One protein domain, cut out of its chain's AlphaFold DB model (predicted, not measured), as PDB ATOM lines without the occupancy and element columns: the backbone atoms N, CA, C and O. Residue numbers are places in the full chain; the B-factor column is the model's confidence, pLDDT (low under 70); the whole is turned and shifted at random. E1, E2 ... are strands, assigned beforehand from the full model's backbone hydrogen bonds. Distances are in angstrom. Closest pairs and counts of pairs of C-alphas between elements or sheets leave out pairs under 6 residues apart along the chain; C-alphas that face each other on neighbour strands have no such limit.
ATOM      1  N   PRO A 163      36.681  18.000 -22.942       58.69
ATOM      2  CA  PRO A 163      37.106  19.265 -22.324       58.69
ATOM      3  C   PRO A 163      37.259  19.234 -20.788       58.69
ATOM      4  O   PRO A 163      37.273  20.293 -20.153       58.69
ATOM      5  N   TYR A 164      37.346  18.053 -20.170       69.94
ATOM      6  CA  TYR A 164      37.454  17.921 -18.718       69.94
ATOM      7  C   TYR A 164      38.915  17.790 -18.280       69.94
ATOM      8  O   TYR A 164      39.648  16.928 -18.760       69.94
ATOM      9  N   LYS A 165      39.330  18.614 -17.315       70.81
ATOM     10  CA  LYS A 165      40.663  18.550 -16.696       70.81
ATOM     11  C   LYS A 165      40.593  17.878 -15.327       70.81
ATOM     12  O   LYS A 165      39.619  18.063 -14.594       70.81
ATOM     13  N   SER A 166      41.626  17.121 -14.967       65.06
ATOM     14  CA  SER A 166      41.750  16.504 -13.644       65.06
ATOM     15  C   SER A 166      41.960  17.563 -12.560       65.06
ATOM     16  O   SER A 166      42.884  18.373 -12.650       65.06
ATOM     17  N   GLN A 167      41.139  17.532 -11.512       66.06
ATOM     18  CA  GLN A 167      41.297  18.348 -10.312       66.06
ATOM     19  C   GLN A 167      41.122  17.442  -9.084       66.06
ATOM     20  O   GLN A 167      40.011  17.133  -8.653       66.06
ATOM     21  N   GLY A 168      42.244  16.940  -8.561       64.19
ATOM     22  CA  GLY A 168      42.238  15.807  -7.635       64.19
ATOM     23  C   GLY A 168      41.784  14.524  -8.342       64.19
ATOM     24  O   GLY A 168      42.200  14.257  -9.467       64.19
ATOM     25  N   LYS A 169      40.915  13.736  -7.698       60.12
ATOM     26  CA  LYS A 169      40.390  12.470  -8.252       60.12
ATOM     27  C   LYS A 169      39.234  12.639  -9.258       60.12
ATOM     28  O   LYS A 169      38.818  11.647  -9.848       60.12
ATOM     29  N   ASN A 170      38.739  13.861  -9.478       64.06
ATOM     30  CA  ASN A 170      37.577  14.147 -10.330       64.06
ATOM     31  C   ASN A 170      37.974  14.960 -11.578       64.06
ATOM     32  O   ASN A 170      38.915  15.751 -11.533       64.06
ATOM     33  N   CYS A 171      37.223  14.815 -12.673       70.25
ATOM     34  CA  CYS A 171      37.389  15.615 -13.894       70.25
ATOM     35  C   CYS A 171      36.324  16.733 -13.953       70.25
ATOM     36  O   CYS A 171      35.136  16.445 -13.803       70.25
ATOM     37  N   VAL A 172      36.720  17.992 -14.192       71.94
ATOM     38  CA  VAL A 172      35.819  19.173 -14.203       71.94
ATOM     39  C   VAL A 172      35.879  19.961 -15.527       71.94
ATOM     40  O   VAL A 172      36.945  19.982 -16.148       71.94
ATOM     41  N   PRO A 173      34.786  20.626 -15.972       70.38
ATOM     42  CA  PRO A 173      34.766  21.372 -17.237       70.38
ATOM     43  C   PRO A 173      35.688  22.601 -17.222       70.38
ATOM     44  O   PRO A 173      35.690  23.375 -16.262       70.38
ATOM     45  N   ASP A 174      36.435  22.835 -18.304       76.75
ATOM     46  CA  ASP A 174      37.347  23.982 -18.422       76.75
ATOM     47  C   ASP A 174      36.732  25.171 -19.194       76.75
ATOM     48  O   ASP A 174      37.103  25.457 -20.332       76.75
ATOM     49  N   CYS A 175      35.782  25.886 -18.576       73.94
ATOM     50  CA  CYS A 175      35.129  27.058 -19.184       73.94
ATOM     51  C   CYS A 175      36.135  28.178 -19.544       73.94
ATOM     52  O   CYS A 175      36.894  28.643 -18.690       73.94
ATOM     53  N   LYS A 176      36.099  28.664 -20.795       71.62
ATOM     54  CA  LYS A 176      36.933  29.769 -21.316       71.62
ATOM     55  C   LYS A 176      36.091  30.969 -21.786       71.62
ATOM     56  O   LYS A 176      34.864  30.938 -21.765       71.62
ATOM     57  N   ASN A 177      36.774  32.019 -22.250       65.06
ATOM     58  CA  ASN A 177      36.255  33.056 -23.156       65.06
ATOM     59  C   ASN A 177      34.948  33.749 -22.720       65.06
ATOM     60  O   ASN A 177      33.991  33.841 -23.482       65.06
ATOM     61  N   GLY A 178      34.927  34.285 -21.497       66.94
ATOM     62  CA  GLY A 178      33.840  35.150 -21.016       66.94
ATOM     63  C   GLY A 178      32.634  34.424 -20.414       66.94
ATOM     64  O   GLY A 178      31.725  35.091 -19.924       66.94
ATOM     65  N   PHE A 179      32.655  33.090 -20.384       76.94
ATOM     66  CA  PHE A 179      31.708  32.286 -19.617       76.94
ATOM     67  C   PHE A 179      32.206  32.041 -18.172       76.94
ATOM     68  O   PHE A 179      33.367  32.309 -17.829       76.94
ATOM     69  N   SER A 180      31.311  31.526 -17.331       74.38
ATOM     70  CA  SER A 180      31.479  31.160 -15.918       74.38
ATOM     71  C   SER A 180      30.955  29.742 -15.694       74.38
ATOM     72  O   SER A 180      29.978  29.363 -16.331       74.38
ATOM     73  N   ILE A 181      31.540  28.963 -14.779       75.44
ATOM     74  CA  ILE A 181      30.964  27.667 -14.374       75.44
ATOM     75  C   ILE A 181      29.594  27.897 -13.710       75.44
ATOM     76  O   ILE A 181      29.466  28.773 -12.855       75.44
ATOM     77  N   ASN A 182      28.580  27.118 -14.095       71.38
ATOM     78  CA  ASN A 182      27.259  27.141 -13.463       71.38
ATOM     79  C   ASN A 182      27.297  26.543 -12.040       71.38
ATOM     80  O   ASN A 182      28.172  25.743 -11.710       71.38
ATOM     81  N   SER A 183      26.323  26.876 -11.190       69.50
ATOM     82  CA  SER A 183      26.300  26.443  -9.779       69.50
ATOM     83  C   SER A 183      26.339  24.916  -9.591       69.50
ATOM     84  O   SER A 183      26.851  24.429  -8.586       69.50
ATOM     85  N   ALA A 184      25.854  24.157 -10.581       69.44
ATOM     86  CA  ALA A 184      25.871  22.692 -10.606       69.44
ATOM     87  C   ALA A 184      27.220  22.070 -11.038       69.44
ATOM     88  O   ALA A 184      27.380  20.855 -10.957       69.44
ATOM     89  N   LYS A 185      28.191  22.873 -11.504       66.19
ATOM     90  CA  LYS A 185      29.489  22.439 -12.066       66.19
ATOM     91  C   LYS A 185      29.387  21.537 -13.312       66.19
ATOM     92  O   LYS A 185      30.340  20.836 -13.648       66.19
ATOM     93  N   THR A 186      28.255  21.585 -14.014       66.06
ATOM     94  CA  THR A 186      27.947  20.768 -15.201       66.06
ATOM     95  C   THR A 186      28.146  21.495 -16.531       66.06
ATOM     96  O   THR A 186      28.268  20.837 -17.560       66.06
ATOM     97  N   GLY A 187      28.195  22.831 -16.541       68.81
ATOM     98  CA  GLY A 187      28.289  23.624 -17.769       68.81
ATOM     99  C   GLY A 187      28.712  25.074 -17.537       68.81
ATOM    100  O   GLY A 187      29.041  25.464 -16.415       68.81
ATOM    101  N   CYS A 188      28.703  25.872 -18.607       75.50
ATOM    102  CA  CYS A 188      29.183  27.254 -18.610       75.50
ATOM    103  C   CYS A 188      28.059  28.241 -18.995       75.50
ATOM    104  O   CYS A 188      27.367  28.014 -19.982       75.50
ATOM    105  N   LEU A 189      27.905  29.346 -18.259       75.69
ATOM    106  CA  LEU A 189      26.931  30.426 -18.507       75.69
ATOM    107  C   LEU A 189      27.637  31.754 -18.809       75.69
ATOM    108  O   LEU A 189      28.807  31.915 -18.465       75.69
ATOM    109  N   CYS A 190      26.953  32.717 -19.432       76.69
ATOM    110  CA  CYS A 190      27.512  34.059 -19.619       76.69
ATOM    111  C   CYS A 190      27.795  34.751 -18.277       76.69
ATOM    112  O   CYS A 190      27.079  34.556 -17.296       76.69
ATOM    113  N   ARG A 191      28.848  35.576 -18.237       79.50
ATOM    114  CA  ARG A 191      29.082  36.500 -17.118       79.50
ATOM    115  C   ARG A 191      27.989  37.564 -17.056       79.50
ATOM    116  O   ARG A 191      27.450  37.964 -18.084       79.50
ATOM    117  N   GLU A 192      27.723  38.028 -15.842       76.00
ATOM    118  CA  GLU A 192      26.782  39.107 -15.541       76.00
ATOM    119  C   GLU A 192      27.061  40.366 -16.384       76.00
ATOM    120  O   GLU A 192      28.209  40.658 -16.733       76.00
ATOM    121  N   GLY A 193      26.000  41.077 -16.778       73.69
ATOM    122  CA  GLY A 193      26.093  42.207 -17.711       73.69
ATOM    123  C   GLY A 193      26.373  41.821 -19.175       73.69
ATOM    124  O   GLY A 193      26.799  42.674 -19.954       73.69
ATOM    125  N   ARG A 194      26.163  40.555 -19.572       80.00
ATOM    126  CA  ARG A 194      26.250  40.101 -20.972       80.00
ATOM    127  C   ARG A 194      25.047  39.268 -21.391       80.00
ATOM    128  O   ARG A 194      24.535  38.475 -20.608       80.00
ATOM    129  N   VAL A 195      24.673  39.407 -22.659       78.94
ATOM    130  CA  VAL A 195      23.589  38.664 -23.312       78.94
ATOM    131  C   VAL A 195      24.124  37.587 -24.252       78.94
ATOM    132  O   VAL A 195      25.181  37.741 -24.873       78.94
ATOM    133  N   LEU A 196      23.391  36.485 -24.372       80.50
ATOM    134  CA  LEU A 196      23.678  35.412 -25.311       80.50
ATOM    135  C   LEU A 196      23.184  35.798 -26.712       80.50
ATOM    136  O   LEU A 196      22.020  36.152 -26.896       80.50
ATOM    137  N   ASN A 197      24.070  35.727 -27.707       81.62
ATOM    138  CA  ASN A 197      23.703  35.988 -29.100       81.62
ATOM    139  C   ASN A 197      22.665  34.969 -29.618       81.62
ATOM    140  O   ASN A 197      22.665  33.822 -29.175       81.62
ATOM    141  N   VAL A 198      21.883  35.348 -30.637       76.81
ATOM    142  CA  VAL A 198      20.804  34.549 -31.268       76.81
ATOM    143  C   VAL A 198      21.244  33.119 -31.645       76.81
ATOM    144  O   VAL A 198      20.453  32.184 -31.616       76.81
ATOM    145  N   GLY A 199      22.530  32.924 -31.970       71.94
ATOM    146  CA  GLY A 199      23.141  31.624 -32.284       71.94
ATOM    147  C   GLY A 199      23.834  30.902 -31.117       71.94
ATOM    148  O   GLY A 199      24.768  30.141 -31.366       71.94
ATOM    149  N   GLY A 200      23.494  31.204 -29.857       71.06
ATOM    150  CA  GLY A 200      23.851  30.436 -28.645       71.06
ATOM    151  C   GLY A 200      25.342  30.335 -28.267       71.06
ATOM    152  O   GLY A 200      25.686  29.732 -27.257       71.06
ATOM    153  N   SER A 201      26.245  30.903 -29.068       71.56
ATOM    154  CA  SER A 201      27.683  30.569 -29.068       71.56
ATOM    155  C   SER A 201      28.621  31.650 -28.504       71.56
ATOM    156  O   SER A 201      29.816  31.393 -28.350       71.56
ATOM    157  N   LYS A 202      28.131  32.864 -28.204       78.50
ATOM    158  CA  LYS A 202      28.947  33.997 -27.716       78.50
ATOM    159  C   LYS A 202      28.156  34.905 -26.768       78.50
ATOM    160  O   LYS A 202      27.000  35.216 -27.044       78.50
ATOM    161  N   CYS A 203      28.826  35.386 -25.717       81.75
ATOM    162  CA  CYS A 203      28.302  36.364 -24.756       81.75
ATOM    163  C   CYS A 203      28.718  37.799 -25.132       81.75
ATOM    164  O   CYS A 203      29.885  38.183 -24.976       81.75
ATOM    165  N   LEU A 204      27.765  38.594 -25.612       79.06
ATOM    166  CA  LEU A 204      27.941  39.973 -26.076       79.06
ATOM    167  C   LEU A 204      27.547  40.983 -24.986       79.06
ATOM    168  O   LEU A 204      26.812  40.649 -24.066       79.06
ATOM    169  N   SER A 205      28.019  42.229 -25.073       79.75
ATOM    170  CA  SER A 205      27.597  43.313 -24.164       79.75
ATOM    171  C   SER A 205      26.224  43.906 -24.508       79.75
ATOM    172  O   SER A 205      25.618  44.562 -23.671       79.75
ATOM    173  N   ALA A 206      25.739  43.685 -25.731       79.31
ATOM    174  CA  ALA A 206      24.411  44.053 -26.213       79.31
ATOM    175  C   ALA A 206      24.049  43.181 -27.429       79.31
ATOM    176  O   ALA A 206      24.924  42.535 -28.013       79.31
ATOM    177  N   CYS A 207      22.777  43.185 -27.830       81.31
ATOM    178  CA  CYS A 207      22.336  42.530 -29.062       81.31
ATOM    179  C   CYS A 207      22.864  43.258 -30.308       81.31
ATOM    180  O   CYS A 207      22.998  44.482 -30.328       81.31
ATOM    181  N   THR A 208      23.187  42.501 -31.356       80.94
ATOM    182  CA  THR A 208      23.678  43.045 -32.631       80.94
ATOM    183  C   THR A 208      22.546  43.605 -33.489       80.94
ATOM    184  O   THR A 208      21.395  43.201 -33.353       80.94
ATOM    185  N   SER A 209      22.875  44.505 -34.424       76.19
ATOM    186  CA  SER A 209      21.924  45.015 -35.425       76.19
ATOM    187  C   SER A 209      21.165  43.867 -36.108       76.19
ATOM    188  O   SER A 209      21.794  42.904 -36.538       76.19
ATOM    189  N   GLY A 210      19.836  43.981 -36.202       79.56
ATOM    190  CA  GLY A 210      18.940  42.901 -36.643       79.56
ATOM    191  C   GLY A 210      18.402  42.010 -35.509       79.56
ATOM    192  O   GLY A 210      17.616  41.104 -35.770       79.56
ATOM    193  N   SER A 211      18.790  42.263 -34.253       82.44
ATOM    194  CA  SER A 211      18.287  41.555 -33.068       82.44
ATOM    195  C   SER A 211      18.068  42.493 -31.874       82.44
ATOM    196  O   SER A 211      18.744  43.514 -31.751       82.44
ATOM    197  N   TYR A 212      17.142  42.131 -30.988       84.44
ATOM    198  CA  TYR A 212      16.751  42.893 -29.797       84.44
ATOM    199  C   TYR A 212      16.740  41.978 -28.550       84.44
ATOM    200  O   TYR A 212      16.606  40.758 -28.690       84.44
ATOM    201  N   PRO A 213      16.924  42.517 -27.328       81.44
ATOM    202  CA  PRO A 213      16.930  41.712 -26.107       81.44
ATOM    203  C   PRO A 213      15.507  41.304 -25.698       81.44
ATOM    204  O   PRO A 213      14.610  42.144 -25.674       81.44
ATOM    205  N   VAL A 214      15.313  40.040 -25.307       79.81
ATOM    206  CA  VAL A 214      14.000  39.509 -24.863       79.81
ATOM    207  C   VAL A 214      13.864  39.353 -23.341       79.81
ATOM    208  O   VAL A 214      12.888  38.796 -22.852       79.81
ATOM    209  N   GLY A 215      14.813  39.900 -22.574       75.31
ATOM    210  CA  GLY A 215      14.731  40.043 -21.112       75.31
ATOM    211  C   GLY A 215      15.235  38.849 -20.291       75.31
ATOM    212  O   GLY A 215      15.629  39.037 -19.145       75.31
ATOM    213  N   ASP A 216      15.325  37.656 -20.878       76.06
ATOM    214  CA  ASP A 216      15.857  36.431 -20.250       76.06
ATOM    215  C   ASP A 216      17.400  36.327 -20.268       76.06
ATOM    216  O   ASP A 216      17.977  35.337 -19.817       76.06
ATOM    217  N   GLY A 217      18.080  37.345 -20.805       75.12
ATOM    218  CA  GLY A 217      19.520  37.334 -21.066       75.12
ATOM    219  C   GLY A 217      19.906  36.888 -22.482       75.12
ATOM    220  O   GLY A 217      21.097  36.775 -22.766       75.12
ATOM    221  N   THR A 218      18.951  36.668 -23.388       82.12
ATOM    222  CA  THR A 218      19.187  36.337 -24.802       82.12
ATOM    223  C   THR A 218      18.737  37.452 -25.757       82.12
ATOM    224  O   THR A 218      18.070  38.422 -25.375       82.12
TER     225      THR A 218
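What this domain is: This is residues 163 to 218 of the 1004 residues of an uncharacterized protein of Rhodotorula diobovata (UniProt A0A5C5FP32). With little regular structure, this is a rod: hairpin E1 and E2 at one end, hairpin E3 and E4 near the middle, and a looped stretch leading to E5 at the other end. The 56 printed residues, 17 in five named strands, E1 to E5, have no named helix: all strand, both sheets antiparallel. It is loose, radius of gyration of the C-alphas 13.8 A, spanning 46 by 17 by 15 A.

Where its parts are: E1, residues 164 to 167, begins at C-alpha (37.454, 17.921, -18.718) and measures 9.3 A; E2, 170 to 173, measures 10.4 A. E3, 179 to 181, E4, 188 to 190, and E5, 211 to 213, follow; E5 ends at C-alpha (16.930, 41.712, -26.107).

How they stand to each other: In hairpin E1 and E2, N 165 and O 172 are within hydrogen-bond range, 3.0 A. In hairpin E3 and E4, N 180 and O 189 are too, 2.8 A. E5 pairs with no named strand and is apart from E4.

The domain as a whole: The farthest C-alphas, of Lys 169 and Gly 210, are 46.8 A apart. The printed part has no cut; link E4 to E5 is long, 20 residues. Mean pLDDT of the printed part is 74.0, with 14 residues under 70.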